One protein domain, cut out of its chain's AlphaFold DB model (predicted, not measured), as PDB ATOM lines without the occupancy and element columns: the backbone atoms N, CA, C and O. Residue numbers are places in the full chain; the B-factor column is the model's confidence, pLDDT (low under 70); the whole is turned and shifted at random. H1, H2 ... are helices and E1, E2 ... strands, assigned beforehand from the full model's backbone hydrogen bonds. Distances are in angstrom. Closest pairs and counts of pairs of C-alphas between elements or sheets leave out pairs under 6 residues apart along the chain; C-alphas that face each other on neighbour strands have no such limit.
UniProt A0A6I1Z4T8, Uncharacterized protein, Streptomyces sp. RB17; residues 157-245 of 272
ATOM      1  N   ASP A 157     161.739 137.222 186.924       97.12
ATOM      2  CA  ASP A 157     163.150 136.843 187.029       97.12
ATOM      3  C   ASP A 157     164.064 138.010 186.657       97.12
ATOM      4  O   ASP A 157     165.017 138.316 187.379       97.12
ATOM      5  N   LEU A 158     163.748 138.726 185.572       96.88
ATOM      6  CA  LEU A 158     164.465 139.945 185.194       96.88
ATOM      7  C   LEU A 158     164.260 141.058 186.228       96.88
ATOM      8  O   LEU A 158     165.207 141.784 186.540       96.88
ATOM      9  N   TRP A 159     163.059 141.160 186.801       97.50
ATOM     10  CA  TRP A 159     162.743 142.118 187.859       97.50
ATOM     11  C   TRP A 159     163.602 141.874 189.108       97.50
ATOM     12  O   TRP A 159     164.311 142.776 189.565       97.50
ATOM     13  N   LYS A 160     163.634 140.627 189.599       97.19
ATOM     14  CA  LYS A 160     164.459 140.205 190.744       97.19
ATOM     15  C   LYS A 160     165.951 140.352 190.461       97.19
ATOM     16  O   LYS A 160     166.672 140.893 191.296       97.19
ATOM     17  N   LYS A 161     166.427 139.942 189.279       96.56
ATOM     18  CA  LYS A 161     167.840 140.069 188.873       96.56
ATOM     19  C   LYS A 161     168.303 141.527 188.817       96.56
ATOM     20  O   LYS A 161     169.466 141.817 189.083       96.56
ATOM     21  N   ALA A 162     167.402 142.454 188.501       96.88
ATOM     22  CA  ALA A 162     167.669 143.889 188.563       96.88
ATOM     23  C   ALA A 162     167.579 144.470 189.990       96.88
ATOM     24  O   ALA A 162     167.797 145.671 190.175       96.88
ATOM     25  N   GLY A 163     167.261 143.658 191.003       97.44
ATOM     26  CA  GLY A 163     167.050 144.103 192.379       97.44
ATOM     27  C   GLY A 163     165.833 145.015 192.524       97.44
ATOM     28  O   GLY A 163     165.863 145.943 193.326       97.44
ATOM     29  N   LEU A 164     164.813 144.829 191.683       97.69
ATOM     30  CA  LEU A 164     163.544 145.542 191.775       97.69
ATOM     31  C   LEU A 164     162.543 144.726 192.602       97.69
ATOM     32  O   LEU A 164     162.566 143.496 192.626       97.69
ATOM     33  N   THR A 165     161.644 145.427 193.277       97.12
ATOM     34  CA  THR A 165     160.604 144.864 194.145       97.12
ATOM     35  C   THR A 165     159.227 145.384 193.737       97.12
ATOM     36  O   THR A 165     159.111 146.231 192.853       97.12
ATOM     37  N   ALA A 166     158.162 144.931 194.402       95.62
ATOM     38  CA  ALA A 166     156.819 145.476 194.184       95.62
ATOM     39  C   ALA A 166     156.724 146.987 194.484       95.62
ATOM     40  O   ALA A 166     155.900 147.689 193.901       95.62
ATOM     41  N   LYS A 167     157.602 147.524 195.348       96.56
ATOM     42  CA  LYS A 167     157.673 148.971 195.616       96.56
ATOM     43  C   LYS A 167     158.116 149.757 194.387       96.56
ATOM     44  O   LYS A 167     157.827 150.950 194.306       96.56
ATOM     45  N   ASP A 168     158.789 149.105 193.441       97.50
ATOM     46  CA  ASP A 168     159.329 149.706 192.226       97.50
ATOM     47  C   ASP A 168     158.345 149.713 191.053       97.50
ATOM     48  O   ASP A 168     158.665 150.272 190.004       97.50
ATOM     49  N   TYR A 169     157.145 149.140 191.216       97.00
ATOM     50  CA  TYR A 169     156.135 149.164 190.162       97.00
ATOM     51  C   TYR A 169     155.850 150.605 189.715       97.00
ATOM     52  O   TYR A 169     155.563 151.479 190.547       97.00
ATOM     53  N   PRO A 170     155.980 150.894 188.407       96.56
ATOM     54  CA  PRO A 170     155.925 152.257 187.925       96.56
ATOM     55  C   PRO A 170     154.482 152.758 187.927       96.56
ATOM     56  O   PRO A 170     153.642 152.310 187.155       96.56
ATOM     57  N   THR A 171     154.215 153.741 188.781       95.44
ATOM     58  CA  THR A 171     152.921 154.438 188.864       95.44
ATOM     59  C   THR A 171     152.913 155.768 188.109       95.44
ATOM     60  O   THR A 171     151.882 156.426 188.013       95.44
ATOM     61  N   THR A 172     154.060 156.177 187.558       97.00
ATOM     62  CA  THR A 172     154.221 157.400 186.763       97.00
ATOM     63  C   THR A 172     155.111 157.134 185.552       97.00
ATOM     64  O   THR A 172     155.898 156.187 185.540       97.00
ATOM     65  N   TRP A 173     155.035 158.001 184.542       97.56
ATOM     66  CA  TRP A 173     155.885 157.926 183.346       97.56
ATOM     67  C   TRP A 173     157.378 158.029 183.669       97.56
ATOM     68  O   TRP A 173     158.187 157.278 183.133       97.56
ATOM     69  N   GLY A 174     157.752 158.906 184.604       98.12
ATOM     70  CA  GLY A 174     159.140 159.006 185.056       98.12
ATOM     71  C   GLY A 174     159.638 157.682 185.637       98.12
ATOM     72  O   GLY A 174     160.675 157.179 185.215       98.12
ATOM     73  N   ARG A 175     158.847 157.052 186.519       98.00
ATOM     74  CA  ARG A 175     159.195 155.740 187.085       98.00
ATOM     75  C   ARG A 175     159.247 154.648 186.023       98.00
ATOM     76  O   ARG A 175     160.150 153.821 186.071       98.00
ATOM     77  N   LEU A 176     158.324 154.662 185.061       98.00
ATOM     78  CA  LEU A 176     158.334 153.716 183.944       98.00
ATOM     79  C   LEU A 176     159.625 153.845 183.132       98.00
ATOM     80  O   LEU A 176     160.256 152.837 182.841       98.00
ATOM     81  N   SER A 177     160.059 155.073 182.841       98.25
ATOM     82  CA  SER A 177     161.323 155.334 182.142       98.25
ATOM     83  C   SER A 177     162.529 154.844 182.937       98.25
ATOM     84  O   SER A 177     163.397 154.175 182.383       98.25
ATOM     85  N   THR A 178     162.570 155.128 184.241       98.31
ATOM     86  CA  THR A 178     163.652 154.678 185.127       98.31
ATOM     87  C   THR A 178     163.748 153.156 185.181       98.31
ATOM     88  O   THR A 178     164.833 152.598 185.035       98.31
ATOM     89  N   VAL A 179     162.618 152.475 185.372       98.19
ATOM     90  CA  VAL A 179     162.553 151.011 185.428       98.19
ATOM     91  C   VAL A 179     162.937 150.399 184.083       98.19
ATOM     92  O   VAL A 179     163.766 149.491 184.050       98.19
ATOM     93  N   ALA A 180     162.389 150.915 182.978       98.06
ATOM     94  CA  ALA A 180     162.703 150.432 181.639       98.06
ATOM     95  C   ALA A 180     164.201 150.584 181.335       98.06
ATOM     96  O   ALA A 180     164.846 149.627 180.922       98.06
ATOM     97  N   ALA A 181     164.794 151.741 181.635       98.12
ATOM     98  CA  ALA A 181     166.230 151.952 181.469       98.12
ATOM     99  C   ALA A 181     167.072 151.005 182.341       98.12
ATOM    100  O   ALA A 181     168.081 150.482 181.877       98.12
ATOM    101  N   LYS A 182     166.654 150.737 183.586       97.94
ATOM    102  CA  LYS A 182     167.363 149.819 184.492       97.94
ATOM    103  C   LYS A 182     167.326 148.362 184.016       97.94
ATOM    104  O   LYS A 182     168.289 147.627 184.250       97.94
ATOM    105  N   LEU A 183     166.229 147.953 183.379       97.75
ATOM    106  CA  LEU A 183     166.056 146.616 182.808       97.75
ATOM    107  C   LEU A 183     166.738 146.460 181.440       97.75
ATOM    108  O   LEU A 183     167.112 145.344 181.088       97.75
ATOM    109  N   THR A 184     166.948 147.546 180.690       97.56
ATOM    110  CA  THR A 184     167.661 147.509 179.405       97.56
ATOM    111  C   THR A 184     169.153 147.239 179.601       97.56
ATOM    112  O   THR A 184     169.902 148.122 180.020       97.56
ATOM    113  N   LYS A 185     169.599 146.016 179.287       93.19
ATOM    114  CA  LYS A 185     171.004 145.577 179.371       93.19
ATOM    115  C   LYS A 185     171.285 144.459 178.368       93.19
ATOM    116  O   LYS A 185     170.542 143.482 178.325       93.19
ATOM    117  N   GLY A 186     172.402 144.552 177.641       91.44
ATOM    118  CA  GLY A 186     172.762 143.559 176.621       91.44
ATOM    119  C   GLY A 186     171.637 143.408 175.596       91.44
ATOM    120  O   GLY A 186     171.178 144.407 175.050       91.44
ATOM    121  N   ASP A 187     171.148 142.182 175.416       90.44
ATOM    122  CA  ASP A 187     170.058 141.867 174.483       90.44
ATOM    123  C   ASP A 187     168.647 142.081 175.070       90.44
ATOM    124  O   ASP A 187     167.645 141.844 174.396       90.44
ATOM    125  N   VAL A 188     168.539 142.529 176.327       94.88
ATOM    126  CA  VAL A 188     167.259 142.802 176.997       94.88
ATOM    127  C   VAL A 188     166.860 144.261 176.801       94.88
ATOM    128  O   VAL A 188     167.635 145.170 177.094       94.88
ATOM    129  N   THR A 189     165.612 144.491 176.386       96.44
ATOM    130  CA  THR A 189     164.960 145.809 176.425       96.44
ATOM    131  C   THR A 189     163.947 145.862 177.565       96.44
ATOM    132  O   THR A 189     163.118 144.965 177.690       96.44
ATOM    133  N   GLY A 190     163.984 146.913 178.386       96.69
ATOM    134  CA  GLY A 190     163.168 146.999 179.597       96.69
ATOM    135  C   GLY A 190     161.679 147.263 179.393       96.69
ATOM    136  O   GLY A 190     160.888 146.923 180.268       96.69
ATOM    137  N   LEU A 191     161.276 147.844 178.260       96.38
ATOM    138  CA  LEU A 191     159.874 147.987 177.880       96.38
ATOM    139  C   LEU A 191     159.671 147.547 176.433       96.38
ATOM    140  O   LEU A 191     160.310 148.049 175.512       96.38
ATOM    141  N   VAL A 192     158.737 146.631 176.219       94.50
ATOM    142  CA  VAL A 192     158.385 146.162 174.881       94.50
ATOM    143  C   VAL A 192     156.897 146.376 174.662       94.50
ATOM    144  O   VAL A 192     156.072 146.013 175.497       94.50
ATOM    145  N   VAL A 193     156.558 146.979 173.529       91.19
ATOM    146  CA  VAL A 193     155.174 147.165 173.076       91.19
ATOM    147  C   VAL A 193     155.070 146.732 171.622       91.19
ATOM    148  O   VAL A 193     156.050 146.808 170.891       91.19
ATOM    149  N   ASN A 194     153.910 146.292 171.154       82.19
ATOM    150  CA  ASN A 194     153.698 146.167 169.711       82.19
ATOM    151  C   ASN A 194     153.401 147.553 169.095       82.19
ATOM    152  O   ASN A 194     153.182 148.541 169.800       82.19
ATOM    153  N   GLY A 195     153.428 147.642 167.764       75.56
ATOM    154  CA  GLY A 195     153.181 148.894 167.035       75.56
ATOM    155  C   GLY A 195     151.716 149.338 166.987       75.56
ATOM    156  O   GLY A 195     151.392 150.252 166.233       75.56
ATOM    157  N   GLU A 196     150.823 148.691 167.735       80.31
ATOM    158  CA  GLU A 196     149.392 148.964 167.667       80.31
ATOM    159  C   GLU A 196     149.029 150.285 168.340       80.31
ATOM    160  O   GLU A 196     149.560 150.656 169.395       80.31
ATOM    161  N   TYR A 197     148.029 150.959 167.767       82.31
ATOM    162  CA  TYR A 197     147.545 152.238 168.275       82.31
ATOM    163  C   TYR A 197     147.111 152.151 169.745       82.31
ATOM    164  O   TYR A 197     147.284 153.120 170.475       82.31
ATOM    165  N   ALA A 198     146.592 151.009 170.211       84.19
ATOM    166  CA  ALA A 198     146.161 150.843 171.595       84.19
ATOM    167  C   ALA A 198     147.333 150.978 172.587       84.19
ATOM    168  O   ALA A 198     147.180 151.588 173.644       84.19
ATOM    169  N   ARG A 199     148.522 150.467 172.232       89.50
ATOM    170  CA  ARG A 199     149.690 150.420 173.131       89.50
ATOM    171  C   ARG A 199     150.405 151.762 173.219       89.50
ATOM    172  O   ARG A 199     150.987 152.074 174.251       89.50
ATOM    173  N   LEU A 200     150.320 152.579 172.169       88.38
ATOM    174  CA  LEU A 200     150.869 153.939 172.164       88.38
ATOM    175  C   LEU A 200     149.825 154.994 172.566       88.38
ATOM    176  O   LEU A 200     150.137 155.953 173.268       88.38
ATOM    177  N   GLY A 201     148.566 154.794 172.180       91.19
ATOM    178  CA  GLY A 201     147.442 155.688 172.456       91.19
ATOM    179  C   GLY A 201     147.108 155.818 173.941       91.19
ATOM    180  O   GLY A 201     146.538 156.829 174.349       91.19
ATOM    181  N   VAL A 202     147.518 154.855 174.776       93.00
ATOM    182  CA  VAL A 202     147.402 154.968 176.238       93.00
ATOM    183  C   VAL A 202     148.131 156.205 176.775       93.00
ATOM    184  O   VAL A 202     147.603 156.884 177.655       93.00
ATOM    185  N   PHE A 203     149.283 156.566 176.194       94.62
ATOM    186  CA  PHE A 203     150.039 157.747 176.608       94.62
ATOM    187  C   PHE A 203     149.326 159.041 176.205       94.62
ATOM    188  O   PHE A 203     149.294 159.987 176.988       94.62
ATOM    189  N   LEU A 204     148.687 159.073 175.029       95.44
ATOM    190  CA  LEU A 204     147.865 160.215 174.607       95.44
ATOM    191  C   LEU A 204     146.728 160.439 175.613       95.44
ATOM    192  O   LEU A 204     146.567 161.544 176.130       95.44
ATOM    193  N   ARG A 205     146.012 159.367 175.981       94.75
ATOM    194  CA  ARG A 205     144.922 159.433 176.968       94.75
ATOM    195  C   ARG A 205     145.395 159.881 178.342       94.75
ATOM    196  O   ARG A 205     144.737 160.711 178.960       94.75
ATOM    197  N   GLN A 206     146.522 159.358 178.812       95.50
ATOM    198  CA  GLN A 206     147.113 159.740 180.097       95.50
ATOM    199  C   GLN A 206     147.608 161.196 180.110       95.50
ATOM    200  O   GLN A 206     147.592 161.828 181.163       95.50
ATOM    201  N   ALA A 207     147.986 161.759 178.957       97.06
ATOM    202  CA  ALA A 207     148.283 163.185 178.811       97.06
ATOM    203  C   ALA A 207     147.030 164.076 178.701       97.06
ATOM    204  O   ALA A 207     147.162 165.295 178.607       97.06
ATOM    205  N   GLY A 208     145.827 163.491 178.709       95.81
ATOM    206  CA  GLY A 208     144.562 164.207 178.537       95.81
ATOM    207  C   GLY A 208     144.208 164.519 177.080       95.81
ATOM    208  O   GLY A 208     143.282 165.286 176.837       95.81
ATOM    209  N   GLY A 209     144.935 163.947 176.117       95.56
ATOM    210  CA  GLY A 209     144.689 164.107 174.688       95.56
ATOM    211  C   GLY A 209     144.026 162.883 174.046       95.56
ATOM    212  O   GLY A 209     143.869 161.820 174.655       95.56
ATOM    213  N   TRP A 210     143.607 163.044 172.791       94.31
ATOM    214  CA  TRP A 210     143.125 161.957 171.939       94.31
ATOM    215  C   TRP A 210     143.213 162.324 170.454       94.31
ATOM    216  O   TRP A 210     143.543 163.458 170.109       94.31
ATOM    217  N   ILE A 211     142.938 161.363 169.569       92.94
ATOM    218  CA  ILE A 211     143.015 161.531 168.107       92.94
ATOM    219  C   ILE A 211     141.835 162.361 167.578       92.94
ATOM    220  O   ILE A 211     141.995 163.114 166.621       92.94
ATOM    221  N   THR A 212     140.674 162.263 168.225       92.88
ATOM    222  CA  THR A 212     139.459 163.015 167.893       92.88
ATOM    223  C   THR A 212     138.827 163.636 169.135       92.88
ATOM    224  O   THR A 212     139.066 163.200 170.266       92.88
ATOM    225  N   ASN A 213     137.974 164.639 168.926       92.69
ATOM    226  CA  ASN A 213     137.098 165.146 169.980       92.69
ATOM    227  C   ASN A 213     136.076 164.066 170.424       92.69
ATOM    228  O   ASN A 213     135.831 163.117 169.680       92.69
ATOM    229  N   PRO A 214     135.416 164.204 171.596       86.62
ATOM    230  CA  PRO A 214     134.475 163.193 172.096       86.62
ATOM    231  C   PRO A 214     133.345 162.824 171.124       86.62
ATOM    232  O   PRO A 214     132.919 161.675 171.092       86.62
ATOM    233  N   GLY A 215     132.887 163.782 170.309       85.69
ATOM    234  CA  GLY A 215     131.866 163.554 169.280       85.69
ATOM    235  C   GLY A 215     132.388 162.952 167.971       85.69
ATOM    236  O   GLY A 215     131.597 162.749 167.061       85.69
ATOM    237  N   GLN A 216     133.696 162.706 167.849       86.50
ATOM    238  CA  GLN A 216     134.363 162.205 166.639       86.50
ATOM    239  C   GLN A 216     134.104 163.043 165.371       86.50
ATOM    240  O   GLN A 216     134.178 162.544 164.252       86.50
ATOM    241  N   THR A 217     133.823 164.336 165.531       90.69
ATOM    242  CA  THR A 217     133.535 165.278 164.437       90.69
ATOM    243  C   THR A 217     134.741 166.116 164.019       90.69
ATOM    244  O   THR A 217     134.685 166.799 162.998       90.69
ATOM    245  N   ARG A 218     135.823 166.114 164.805       94.00
ATOM    246  CA  ARG A 218     137.057 166.864 164.531       94.00
ATOM    247  C   ARG A 218     138.283 166.075 164.977       94.00
ATOM    248  O   ARG A 218     138.257 165.435 166.029       94.00
ATOM    249  N   MET A 219     139.360 166.177 164.202       95.81
ATOM    250  CA  MET A 219     140.674 165.659 164.585       95.81
ATOM    251  C   MET A 219     141.301 166.557 165.656       95.81
ATOM    252  O   MET A 219     141.198 167.778 165.589       95.81
ATOM    253  N   THR A 220     141.936 165.934 166.645       95.69
ATOM    254  CA  THR A 220     142.651 166.581 167.761       95.69
ATOM    255  C   THR A 220     144.040 165.971 167.973       95.69
ATOM    256  O   THR A 220     144.647 166.111 169.039       95.69
ATOM    257  N   ALA A 221     144.533 165.236 166.970       92.88
ATOM    258  CA  ALA A 221     145.771 164.470 167.032       92.88
ATOM    259  C   ALA A 221     147.016 165.343 167.281       92.88
ATOM    260  O   ALA A 221     147.954 164.875 167.919       92.88
ATOM    261  N   ASP A 222     146.996 166.603 166.851       94.75
ATOM    262  CA  ASP A 222     148.089 167.584 166.901       94.75
ATOM    263  C   ASP A 222     148.102 168.464 168.168       94.75
ATOM    264  O   ASP A 222     148.885 169.405 168.274       94.75
ATOM    265  N   THR A 223     147.256 168.159 169.153       96.56
ATOM    266  CA  THR A 223     147.231 168.878 170.435       96.56
ATOM    267  C   THR A 223     148.541 168.740 171.219       96.56
ATOM    268  O   THR A 223     149.196 167.696 171.201       96.56
ATOM    269  N   ALA A 224     148.889 169.766 172.005       97.69
ATOM    270  CA  ALA A 224     150.103 169.783 172.830       97.69
ATOM    271  C   ALA A 224     150.188 168.593 173.809       97.69
ATOM    272  O   ALA A 224     151.271 168.083 174.098       97.69
ATOM    273  N   GLN A 225     149.038 168.121 174.296       96.94
ATOM    274  CA  GLN A 225     148.905 166.927 175.126       96.94
ATOM    275  C   GLN A 225     149.409 165.679 174.388       96.94
ATOM    276  O   GLN A 225     150.205 164.913 174.937       96.94
ATOM    277  N   ASN A 226     148.996 165.490 173.132       96.56
ATOM    278  CA  ASN A 226     149.443 164.366 172.313       96.56
ATOM    279  C   ASN A 226     150.916 164.504 171.925       96.56
ATOM    280  O   ASN A 226     151.639 163.511 171.973       96.56
ATOM    281  N   THR A 227     151.387 165.716 171.613       96.50
ATOM    282  CA  THR A 227     152.811 165.974 171.357       96.50
ATOM    283  C   THR A 227     153.662 165.554 172.551       96.50
ATOM    284  O   THR A 227     154.589 164.767 172.389       96.50
ATOM    285  N   LYS A 228     153.284 165.958 173.773       97.06
ATOM    286  CA  LYS A 228     153.965 165.547 175.011       97.06
ATOM    287  C   LYS A 228     154.015 164.024 175.174       97.06
ATOM    288  O   LYS A 228     155.044 163.478 175.571       97.06
ATOM    289  N   ALA A 229     152.914 163.332 174.885       96.50
ATOM    290  CA  ALA A 229     152.853 161.875 174.961       96.50
ATOM    291  C   ALA A 229     153.762 161.194 173.925       96.50
ATOM    292  O   ALA A 229     154.492 160.258 174.251       96.50
ATOM    293  N   LEU A 230     153.747 161.676 172.682       94.88
ATOM    294  CA  LEU A 230     154.574 161.136 171.606       94.88
ATOM    295  C   LEU A 230     156.060 161.426 171.824       94.88
ATOM    296  O   LEU A 230     156.880 160.546 171.571       94.88
ATOM    297  N   ASP A 231     156.415 162.598 172.350       96.88
ATOM    298  CA  ASP A 231     157.795 162.931 172.709       96.88
ATOM    299  C   ASP A 231     158.324 162.038 173.834       96.88
ATOM    300  O   ASP A 231     159.473 161.595 173.782       96.88
ATOM    301  N   TYR A 232     157.477 161.696 174.810       97.25
ATOM    302  CA  TYR A 232     157.807 160.716 175.842       97.25
ATOM    303  C   TYR A 232     158.084 159.323 175.251       97.25
ATOM    304  O   TYR A 232     159.118 158.722 175.526       97.25
ATOM    305  N   VAL A 233     157.208 158.811 174.382       95.38
ATOM    306  CA  VAL A 233     157.441 157.515 173.718       95.38
ATOM    307  C   VAL A 233     158.695 157.566 172.839       95.38
ATOM    308  O   VAL A 233     159.497 156.631 172.821       95.38
ATOM    309  N   ARG A 234     158.898 158.674 172.119       95.19
ATOM    310  CA  ARG A 234     160.062 158.895 171.258       95.19
ATOM    311  C   ARG A 234     161.360 158.912 172.059       95.19
ATOM    312  O   ARG A 234     162.361 158.408 171.555       95.19
ATOM    313  N   SER A 235     161.372 159.477 173.265       97.56
ATOM    314  CA  SER A 235     162.574 159.502 174.104       97.56
ATOM    315  C   SER A 235     162.978 158.092 174.544       97.56
ATOM    316  O   SER A 235     164.151 157.747 174.417       97.56
ATOM    317  N   LEU A 236     162.014 157.247 174.926       96.62
ATOM    318  CA  LEU A 236     162.256 155.843 175.275       96.62
ATOM    319  C   LEU A 236     162.758 155.007 174.095       96.62
ATOM    320  O   LEU A 236     163.633 154.159 174.261       96.62
ATOM    321  N   LEU A 237     162.213 155.246 172.898       94.50
ATOM    322  CA  LEU A 237     162.701 154.615 171.669       94.50
ATOM    323  C   LEU A 237     164.147 155.029 171.380       94.50
ATOM    324  O   LEU A 237     164.989 154.184 171.094       94.50
ATOM    325  N   LYS A 238     164.451 156.329 171.480       95.75
ATOM    326  CA  LYS A 238     165.800 156.861 171.240       95.75
ATOM    327  C   LYS A 238     166.825 156.352 172.250       95.75
ATOM    328  O   LYS A 238     167.973 156.154 171.874       95.75
ATOM    329  N   SER A 239     166.433 156.151 173.507       96.06
ATOM    330  CA  SER A 239     167.326 155.610 174.537       96.06
ATOM    331  C   SER A 239     167.514 154.093 174.444       96.06
ATOM    332  O   SER A 239     168.320 153.543 175.190       96.06
ATOM    333  N   GLY A 240     166.750 153.398 173.591       95.19
ATOM    334  CA  GLY A 240     166.694 151.934 173.564       95.19
ATOM    335  C   GLY A 240     166.001 151.326 174.789       95.19
ATOM    336  O   GLY A 240     166.046 150.116 174.992       95.19
ATOM    337  N   SER A 241     165.359 152.141 175.632       96.69
ATOM    338  CA  SER A 241     164.605 151.657 176.796       96.69
ATOM    339  C   SER A 241     163.239 151.093 176.411       96.69
ATOM    340  O   SER A 241     162.681 150.294 177.158       96.69
ATOM    341  N   LEU A 242     162.725 151.480 175.240       95.31
ATOM    342  CA  LEU A 242     161.566 150.870 174.603       95.31
ATOM    343  C   LEU A 242     161.945 150.297 173.238       95.31
ATOM    344  O   LEU A 242     162.608 150.967 172.448       95.31
ATOM    345  N   ASN A 243     161.445 149.101 172.930       92.56
ATOM    346  CA  ASN A 243     161.499 148.529 171.587       92.56
ATOM    347  C   ASN A 243     160.115 148.032 171.153       92.56
ATOM    348  O   ASN A 243     159.231 147.768 171.974       92.56
ATOM    349  N   ARG A 244     159.918 147.925 169.839       84.12
ATOM    350  CA  ARG A 244     158.715 147.336 169.265       84.12
ATOM    351  C   ARG A 244     158.894 145.825 169.189       84.12
ATOM    352  O   ARG A 244     159.868 145.362 168.601       84.12
ATOM    353  N   ALA A 245     157.954 145.063 169.742       74.06
ATOM    354  CA  ALA A 245     157.873 143.638 169.455       74.06
ATOM    355  C   ALA A 245     157.692 143.476 167.941       74.06
ATOM    356  O   ALA A 245     156.671 143.885 167.385       74.06
TER     357      ALA A 245
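AT A GLANCE: This is residues 157 to 245 of the 272 residues of an uncharacterized protein of Streptomyces sp. RB17 (UniProt A0A6I1Z4T8). An elongated, mostly helical body in which a small parallel pair of short strands, E1 and E2, has the last part of H2, residues 176 to 183, and the last part of H4, residues 233 to 237, near it, the two helices running the same way at a shallow tilt of 8 degrees with little contact between them. H3 and H4 meet near the end of H3 and the beginning of H4, at Leu 204 and Asn 226, and make a corner at a steep tilt of 55 degrees; H1 lies at one end of the long axis beyond H2, and the loop of residues 207 to 223 reaches to the other end. The printed part has 89 residues, with four named helices and two named strands in the order H1, H2, E1, H3, H4, E2; the sheet, E1 beside E2, is parallel. It is only just loose, close to compact, with a radius of gyration of the C-alphas of 14.9 A, and spans 49 by 25 by 18 A.

HOW THE PARTS SIT: H1, residues 157 to 161, is close to but not clearly touching H2, residues 173 to 183; their closest C-alphas, Leu 158 and Leu 183, are 7.3 A apart. The closest C-alphas of H2 and E1, residues 191 to 193, are those of Ala 180 and Leu 191, 5.3 A apart. H3, residues 197 to 206, touches H4, residues 224 to 238, at a steep tilt of 55 degrees, opposite ways; the closest C-alphas are those of Leu 204 and Asn 226, 5.0 A apart. H2 and H4 are close but not clearly touching, at a shallow tilt of 8 degrees, the same way, with Ser 177 and Leu 236 closest at 6.9 A between C-alphas. E2, residues 242 to 244, is the parallel neighbour of E1, at 28 degrees between directions; N 243 and O 191 are 3.0 A apart and N 193 and O 243 are 3.2 A apart, both within hydrogen-bond range. E1, H3, H4 and E2 form a strand-helix-strand unit, two parallel neighbour strands with helices between them in the chain, and its crossover is right-handed. H1 is apart from H3 and H4, and H2 is apart from H3. In H1, H2 and H4 every O i to N i+4 pair is within hydrogen-bond range; in H3, 4 of 6 are.

IN THESE COORDINATES: H1 begins at C-alpha 157, (163.150, 136.843, 187.029). H2 is 15.2 A from first to last C-alpha, H3 14.0 A and H4 20.4 A. H4 begins at C-alpha 224, (150.103, 169.783, 172.830). E1 and E2 have three residues each, and E2 ends at C-alpha 244, (158.715, 147.336, 169.265).

THE WHOLE: The two C-alphas farthest apart, Lys 161 and Thr 217, are 49.1 A apart. The printed part has no cut. The links H1 to H2 and H3 to H4 are long, with 11 and 17 residues. Mean pLDDT of the printed part is 94.1, and no printed residue is under 70.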